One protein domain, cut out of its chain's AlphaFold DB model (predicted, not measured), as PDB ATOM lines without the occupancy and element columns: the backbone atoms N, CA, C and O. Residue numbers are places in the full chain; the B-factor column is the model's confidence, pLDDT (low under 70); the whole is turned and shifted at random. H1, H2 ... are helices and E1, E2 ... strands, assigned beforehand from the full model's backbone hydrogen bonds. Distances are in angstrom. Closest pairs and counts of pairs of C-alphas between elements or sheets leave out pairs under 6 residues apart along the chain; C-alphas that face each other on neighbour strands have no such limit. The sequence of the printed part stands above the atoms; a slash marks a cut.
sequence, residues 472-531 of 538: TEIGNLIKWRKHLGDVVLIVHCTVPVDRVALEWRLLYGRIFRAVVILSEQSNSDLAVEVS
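Overview. This is residues 472 to 531 of the 538 residues of an uncharacterized protein of Oryza meyeriana var. granulata (UniProt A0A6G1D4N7). A short ribbon of two parallel strands, E1 and E2, has the short helix H2 over one face, mostly over E2, while the longer helix H1 sits off one end of the ribbon. Past E2, residues 520 to 531 loop out and fold back beside it, on the side away from E1. The printed part has 60 residues, with two named helices and two named strands in the order H1, E1, H2, E2; the class is mixed, helices and strands. It is elongated, spanning 34 by 20 by 18 A, and only just compact, close to loose, with a radius of gyration of the C-alphas of 12.3 A.

Along the chain. H1, residues 472 to 484, begins at C-alpha 472 (144.516, 169.504, 134.648) and is 17.8 A long. E1 is residues 488 to 493, 15.9 A. H2 is residues 501 to 508. E2, residues 514 to 519, is 16.5 A long and ends at C-alpha 519 (144.819, 148.726, 159.179).

Arrangement. E1 and E2 are parallel, 21 degrees between their directions; N 491 and O 516 are 2.9 A apart, N 518 and O 491 2.8 A, both within hydrogen-bond range. E1, H2 and E2 form a strand-helix-strand unit, two parallel neighbour strands with a helix between, with a right-handed crossover. The closest C-alphas of H2 and E2 are those of Arg 505 and Val 515, 6.2 A apart. E1 and H2 are near each other, with 5 pairs of C-alphas within 10 A. H1 is apart from H2 and from E2. Residues 518 to 519 of E2 pair with residues 529 to 530, parallel. In H1 and H2 every O i to N i+4 pair is within hydrogen-bond range.

Size, cuts and confidence. The C-alphas farthest apart, those of Thr 472 and Gln 521, are 36.1 A apart. The printed part has no cut, and no link is long. Mean pLDDT of the printed part is 73.1; residues 472 to 480, 495 to 496 and 499 are under 70.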
ATOM      1  N   THR A 472     143.557 168.760 133.804       53.66
ATOM      2  CA  THR A 472     144.516 169.504 134.648       53.66
ATOM      3  C   THR A 472     144.956 168.701 135.875       53.66
ATOM      4  O   THR A 472     146.111 168.780 136.294       53.66
ATOM      5  N   GLU A 473     144.066 167.862 136.396       54.53
ATOM      6  CA  GLU A 473     144.310 166.919 137.487       54.53
ATOM      7  C   GLU A 473     145.423 165.918 137.154       54.53
ATOM      8  O   GLU A 473     146.327 165.712 137.962       54.53
ATOM      9  N   ILE A 474     145.429 165.354 135.941       56.94
ATOM     10  CA  ILE A 474     146.465 164.414 135.491       56.94
ATOM     11  C   ILE A 474     147.808 165.140 135.296       56.94
ATOM     12  O   ILE A 474     148.862 164.607 135.646       56.94
ATOM     13  N   GLY A 475     147.789 166.387 134.811       56.28
ATOM     14  CA  GLY A 475     148.988 167.231 134.734       56.28
ATOM     15  C   GLY A 475     149.591 167.537 136.112       56.28
ATOM     16  O   GLY A 475     150.812 167.473 136.291       56.28
ATOM     17  N   ASN A 476     148.742 167.807 137.107       59.50
ATOM     18  CA  ASN A 476     149.156 167.983 138.500       59.50
ATOM     19  C   ASN A 476     149.706 166.684 139.097       59.50
ATOM     20  O   ASN A 476     150.745 166.720 139.743       59.50
ATOM     21  N   LEU A 477     149.090 165.537 138.801       60.03
ATOM     22  CA  LEU A 477     149.583 164.205 139.165       60.03
ATOM     23  C   LEU A 477     151.015 163.957 138.663       60.03
ATOM     24  O   LEU A 477     151.855 163.474 139.420       60.03
ATOM     25  N   ILE A 478     151.327 164.333 137.418       60.00
ATOM     26  CA  ILE A 478     152.678 164.199 136.845       60.00
ATOM     27  C   ILE A 478     153.676 165.131 137.550       60.00
ATOM     28  O   ILE A 478     154.789 164.712 137.879       60.00
ATOM     29  N   LYS A 479     153.285 166.383 137.833       59.84
ATOM     30  CA  LYS A 479     154.111 167.321 138.616       59.84
ATOM     31  C   LYS A 479     154.356 166.806 140.033       59.84
ATOM     32  O   LYS A 479     155.493 166.821 140.495       59.84
ATOM     33  N   TRP A 480     153.321 166.313 140.707       64.75
ATOM     34  CA  TRP A 480     153.429 165.730 142.041       64.75
ATOM     35  C   TRP A 480     154.333 164.509 142.031       64.75
ATOM     36  O   TRP A 480     155.207 164.424 142.883       64.75
ATOM     37  N   ARG A 481     154.235 163.634 141.024       71.81
ATOM     38  CA  ARG A 481     155.156 162.503 140.867       71.81
ATOM     39  C   ARG A 481     156.612 162.940 140.712       71.81
ATOM     40  O   ARG A 481     157.499 162.278 141.231       71.81
ATOM     41  N   LYS A 482     156.888 164.066 140.051       71.06
ATOM     42  CA  LYS A 482     158.258 164.597 139.943       71.06
ATOM     43  C   LYS A 482     158.846 165.005 141.302       71.06
ATOM     44  O   LYS A 482     160.055 164.919 141.480       71.06
ATOM     45  N   HIS A 483     158.010 165.444 142.245       71.31
ATOM     46  CA  HIS A 483     158.436 165.890 143.577       71.31
ATOM     47  C   HIS A 483     158.310 164.813 144.666       71.31
ATOM     48  O   HIS A 483     159.088 164.808 145.613       71.31
ATOM     49  N   LEU A 484     157.336 163.912 144.540       73.50
ATOM     50  CA  LEU A 484     156.957 162.905 145.538       73.50
ATOM     51  C   LEU A 484     157.245 161.471 145.073       73.50
ATOM     52  O   LEU A 484     157.007 160.525 145.818       73.50
ATOM     53  N   GLY A 485     157.784 161.294 143.865       73.19
ATOM     54  CA  GLY A 485     158.059 159.988 143.264       73.19
ATOM     55  C   GLY A 485     159.121 159.161 143.983       73.19
ATOM     56  O   GLY A 485     159.189 157.962 143.737       73.19
ATOM     57  N   ASP A 486     159.887 159.773 144.892       78.12
ATOM     58  CA  ASP A 486     160.837 159.098 145.787       78.12
ATOM     59  C   ASP A 486     160.301 158.913 147.217       78.12
ATOM     60  O   ASP A 486     160.942 158.268 148.048       78.12
ATOM     61  N   VAL A 487     159.113 159.446 147.512       77.56
ATOM     62  CA  VAL A 487     158.480 159.381 148.831       77.56
ATOM     63  C   VAL A 487     157.629 158.115 148.933       77.56
ATOM     64  O   VAL A 487     156.926 157.740 147.991       77.56
ATOM     65  N   VAL A 488     157.683 157.453 150.090       81.06
ATOM     66  CA  VAL A 488     156.785 156.348 150.445       81.06
ATOM     67  C   VAL A 488     155.615 156.921 151.237       81.06
ATOM     68  O   VAL A 488     155.820 157.537 152.281       81.06
ATOM     69  N   LEU A 489     154.396 156.727 150.739       79.25
ATOM     70  CA  LEU A 489     153.183 157.126 151.444       79.25
ATOM     71  C   LEU A 489     152.728 155.977 152.348       79.25
ATOM     72  O   LEU A 489     152.441 154.886 151.857       79.25
ATOM     73  N   ILE A 490     152.636 156.236 153.650       83.19
ATOM     74  CA  ILE A 490     152.070 155.305 154.630       83.19
ATOM     75  C   ILE A 490     150.699 155.836 155.033       83.19
ATOM     76  O   ILE A 490     150.577 156.966 155.503       83.19
ATOM     77  N   VAL A 491     149.667 155.024 154.834       79.19
ATOM     78  CA  VAL A 491     148.278 155.372 155.130       79.19
ATOM     79  C   VAL A 491     147.741 154.401 156.167       79.19
ATOM     80  O   VAL A 491     147.759 153.197 155.934       79.19
ATOM     81  N   HIS A 492     147.226 154.913 157.286       79.81
ATOM     82  CA  HIS A 492     146.498 154.106 158.265       79.81
ATOM     83  C   HIS A 492     144.988 154.252 158.041       79.81
ATOM     84  O   HIS A 492     144.451 155.360 158.088       79.81
ATOM     85  N   CYS A 493     144.313 153.147 157.735       74.19
ATOM     86  CA  CYS A 493     142.883 153.089 157.467       74.19
ATOM     87  C   CYS A 493     142.123 152.624 158.713       74.19
ATOM     88  O   CYS A 493     142.326 151.518 159.207       74.19
ATOM     89  N   THR A 494     141.174 153.445 159.157       71.19
ATOM     90  CA  THR A 494     140.240 153.142 160.256       71.19
ATOM     91  C   THR A 494     138.881 152.617 159.767       71.19
ATOM     92  O   THR A 494     137.996 152.330 160.569       71.19
ATOM     93  N   VAL A 495     138.696 152.499 158.447       67.62
ATOM     94  CA  VAL A 495     137.443 152.134 157.755       67.62
ATOM     95  C   VAL A 495     137.656 150.802 157.009       67.62
ATOM     96  O   VAL A 495     138.789 150.550 156.591       67.62
ATOM     97  N   PRO A 496     136.627 149.941 156.818       69.94
ATOM     98  CA  PRO A 496     136.761 148.652 156.130       69.94
ATOM     99  C   PRO A 496     137.523 148.734 154.802       69.94
ATOM    100  O   PRO A 496     137.172 149.477 153.884       69.94
ATOM    101  N   VAL A 497     138.584 147.932 154.728       70.06
ATOM    102  CA  VAL A 497     139.659 148.056 153.738       70.06
ATOM    103  C   VAL A 497     139.284 147.456 152.377       70.06
ATOM    104  O   VAL A 497     139.847 147.839 151.349       70.06
ATOM    105  N   ASP A 498     138.270 146.587 152.365       70.25
ATOM    106  CA  ASP A 498     137.903 145.719 151.239       70.25
ATOM    107  C   ASP A 498     137.454 146.460 149.973       70.25
ATOM    108  O   ASP A 498     137.498 145.902 148.880       70.25
ATOM    109  N   ARG A 499     137.035 147.725 150.098       66.62
ATOM    110  CA  ARG A 499     136.645 148.561 148.949       66.62
ATOM    111  C   ARG A 499     137.642 149.667 148.618       66.62
ATOM    112  O   ARG A 499     137.690 150.111 147.481       66.62
ATOM    113  N   VAL A 500     138.441 150.103 149.589       71.00
ATOM    114  CA  VAL A 500     139.167 151.382 149.512       71.00
ATOM    115  C   VAL A 500     140.652 151.186 149.190       71.00
ATOM    116  O   VAL A 500     141.245 151.994 148.477       71.00
ATOM    117  N   ALA A 501     141.268 150.090 149.650       74.44
ATOM    118  CA  ALA A 501     142.713 149.898 149.504       74.44
ATOM    119  C   ALA A 501     143.184 149.805 148.050       74.44
ATOM    120  O   ALA A 501     144.251 150.322 147.709       74.44
ATOM    121  N   LEU A 502     142.396 149.159 147.186       74.00
ATOM    122  CA  LEU A 502     142.757 148.999 145.781       74.00
ATOM    123  C   LEU A 502     142.669 150.334 145.031       74.00
ATOM    124  O   LEU A 502     143.589 150.691 144.296       74.00
ATOM    125  N   GLU A 503     141.603 151.102 145.270       74.12
ATOM    126  CA  GLU A 503     141.405 152.433 144.688       74.12
ATOM    127  C   GLU A 503     142.519 153.394 145.108       74.12
ATOM    128  O   GLU A 503     143.104 154.086 144.274       74.12
ATOM    129  N   TRP A 504     142.883 153.385 146.391       76.62
ATOM    130  CA  TRP A 504     143.914 154.269 146.924       76.62
ATOM    131  C   TRP A 504     145.302 153.889 146.417       76.62
ATOM    132  O   TRP A 504     146.080 154.774 146.066       76.62
ATOM    133  N   ARG A 505     145.613 152.595 146.273       78.25
ATOM    134  CA  ARG A 505     146.856 152.177 145.605       78.25
ATOM    135  C   ARG A 505     146.902 152.591 144.144       78.25
ATOM    136  O   ARG A 505     147.945 153.056 143.692       78.25
ATOM    137  N   LEU A 506     145.800 152.438 143.412       76.44
ATOM    138  CA  LEU A 506     145.733 152.828 142.003       76.44
ATOM    139  C   LEU A 506     145.872 154.342 141.819       76.44
ATOM    140  O   LEU A 506     146.487 154.775 140.844       76.44
ATOM    141  N   LEU A 507     145.329 155.134 142.745       74.38
ATOM    142  CA  LEU A 507     145.398 156.591 142.717       74.38
ATOM    143  C   LEU A 507     146.769 157.109 143.177       74.38
ATOM    144  O   LEU A 507     147.467 157.783 142.421       74.38
ATOM    145  N   TYR A 508     147.189 156.766 144.397       77.75
ATOM    146  CA  TYR A 508     148.419 157.280 145.008       77.75
ATOM    147  C   TYR A 508     149.685 156.616 144.464       77.75
ATOM    148  O   TYR A 508     150.731 157.259 144.412       77.75
ATOM    149  N   GLY A 509     149.608 155.377 143.968       74.75
ATOM    150  CA  GLY A 509     150.736 154.704 143.311       74.75
ATOM    151  C   GLY A 509     151.171 155.379 142.005       74.75
ATOM    152  O   GLY A 509     152.263 155.123 141.505       74.75
ATOM    153  N   ARG A 510     150.348 156.282 141.456       73.56
ATOM    154  CA  ARG A 510     150.720 157.136 140.317       73.56
ATOM    155  C   ARG A 510     151.543 158.361 140.734       73.56
ATOM    156  O   ARG A 510     152.118 159.002 139.859       73.56
ATOM    157  N   ILE A 511     151.596 158.678 142.030       73.75
ATOM    158  CA  ILE A 511     152.243 159.870 142.601       73.75
ATOM    159  C   ILE A 511     153.492 159.491 143.409       73.75
ATOM    160  O   ILE A 511     154.535 160.114 143.240       73.75
ATOM    161  N   PHE A 512     153.389 158.478 144.269       79.19
ATOM    162  CA  PHE A 512     154.419 158.091 145.239       79.19
ATOM    163  C   PHE A 512     155.214 156.864 144.780       79.19
ATOM    164  O   PHE A 512     154.719 156.059 143.991       79.19
ATOM    165  N   ARG A 513     156.431 156.681 145.315       81.25
ATOM    166  CA  ARG A 513     157.286 155.515 145.015       81.25
ATOM    167  C   ARG A 513     156.607 154.199 145.381       81.25
ATOM    168  O   ARG A 513     156.707 153.210 144.660       81.25
ATOM    169  N   ALA A 514     155.971 154.198 146.547       81.00
ATOM    170  CA  ALA A 514     155.230 153.082 147.102       81.00
ATOM    171  C   ALA A 514     154.126 153.612 148.022       81.00
ATOM    172  O   ALA A 514     154.274 154.667 148.643       81.00
ATOM    173  N   VAL A 515     153.030 152.859 148.107       82.31
ATOM    174  CA  VAL A 515     151.900 153.141 148.996       82.31
ATOM    175  C   VAL A 515     151.717 151.939 149.914       82.31
ATOM    176  O   VAL A 515     151.363 150.846 149.457       82.31
ATOM    177  N   VAL A 516     151.987 152.151 151.198       82.94
ATOM    178  CA  VAL A 516     151.812 151.168 152.268       82.94
ATOM    179  C   VAL A 516     150.501 151.483 152.972       82.94
ATOM    180  O   VAL A 516     150.298 152.603 153.436       82.94
ATOM    181  N   ILE A 517     149.601 150.505 153.019       83.12
ATOM    182  CA  ILE A 517     148.297 150.645 153.667       83.12
ATOM    183  C   ILE A 517     148.307 149.779 154.920       83.12
ATOM    184  O   ILE A 517     148.524 148.569 154.845       83.12
ATOM    185  N   LEU A 518     148.081 150.432 156.052       82.94
ATOM    186  CA  LEU A 518     148.026 149.853 157.381       82.94
ATOM    187  C   LEU A 518     146.579 149.861 157.879       82.94
ATOM    188  O   LEU A 518     145.855 150.827 157.649       82.94
ATOM    189  N   SER A 519     146.154 148.811 158.571       82.44
ATOM    190  CA  SER A 519     144.819 148.726 159.179       82.44
ATOM    191  C   SER A 519     144.863 147.910 160.469       82.44
ATOM    192  O   SER A 519     145.829 147.195 160.733       82.44
ATOM    193  N   GLU A 520     143.809 147.990 161.278       77.75
ATOM    194  CA  GLU A 520     143.627 147.106 162.436       77.75
ATOM    195  C   GLU A 520     143.372 145.644 162.026       77.75
ATOM    196  O   GLU A 520     143.628 144.730 162.808       77.75
ATOM    197  N   GLN A 521     142.901 145.412 160.795       72.81
ATOM    198  CA  GLN A 521     142.648 144.081 160.233       72.81
ATOM    199  C   GLN A 521     143.514 143.861 158.986       72.81
ATOM    200  O   GLN A 521     143.525 144.701 158.084       72.81
ATOM    201  N   SER A 522     144.236 142.735 158.918       74.44
ATOM    202  CA  SER A 522     144.999 142.373 157.718       74.44
ATOM    203  C   SER A 522     144.078 141.848 156.636       74.44
ATOM    204  O   SER A 522     143.146 141.087 156.890       74.44
ATOM    205  N   ASN A 523     144.427 142.178 155.401       77.12
ATOM    206  CA  ASN A 523     143.883 141.520 154.229       77.12
ATOM    207  C   ASN A 523     145.054 141.234 153.279       77.12
ATOM    208  O   ASN A 523     145.607 142.153 152.673       77.12
ATOM    209  N   SER A 524     145.477 139.967 153.206       72.62
ATOM    210  CA  SER A 524     146.617 139.528 152.390       72.62
ATOM    211  C   SER A 524     146.362 139.695 150.898       72.62
ATOM    212  O   SER A 524     147.275 140.067 150.165       72.62
ATOM    213  N   ASP A 525     145.118 139.490 150.464       73.69
ATOM    214  CA  ASP A 525     144.718 139.586 149.058       73.69
ATOM    215  C   ASP A 525     144.767 141.039 148.574       73.69
ATOM    216  O   ASP A 525     145.041 141.320 147.407       73.69
ATOM    217  N   LEU A 526     144.579 141.977 149.505       72.38
ATOM    218  CA  LEU A 526     144.728 143.410 149.284       72.38
ATOM    219  C   LEU A 526     146.073 143.952 149.779       72.38
ATOM    220  O   LEU A 526     146.237 145.166 149.811       72.38
ATOM    221  N   ALA A 527     147.036 143.101 150.156       71.81
ATOM    222  CA  ALA A 527     148.353 143.479 150.684       71.81
ATOM    223  C   ALA A 527     148.301 144.575 151.775       71.81
ATOM    224  O   ALA A 527     149.046 145.553 151.718       71.81
ATOM    225  N   VAL A 528     147.372 144.462 152.725       77.81
ATOM    226  CA  VAL A 528     147.193 145.403 153.845       77.81
ATOM    227  C   VAL A 528     147.873 144.832 155.083       77.81
ATOM    228  O   VAL A 528     147.548 143.721 155.510       77.81
ATOM    229  N   GLU A 529     148.799 145.592 155.664       77.56
ATOM    230  CA  GLU A 529     149.555 145.168 156.845       77.56
ATOM    231  C   GLU A 529     148.829 145.564 158.140       77.56
ATOM    232  O   GLU A 529     148.206 146.626 158.228       77.56
ATOM    233  N   VAL A 530     148.902 144.704 159.163       78.06
ATOM    234  CA  VAL A 530     148.320 145.010 160.478       78.06
ATOM    235  C   VAL A 530     149.199 146.016 161.200       78.06
ATOM    236  O   VAL A 530     150.378 145.759 161.435       78.06
ATOM    237  N   SER A 531     148.607 147.129 161.623       73.62
ATOM    238  CA  SER A 531     149.256 148.067 162.531       73.62
ATOM    239  C   SER A 531     148.245 148.681 163.483       73.62
ATOM    240  O   SER A 531     147.176 149.143 163.081       73.62
TER     241      SER A 531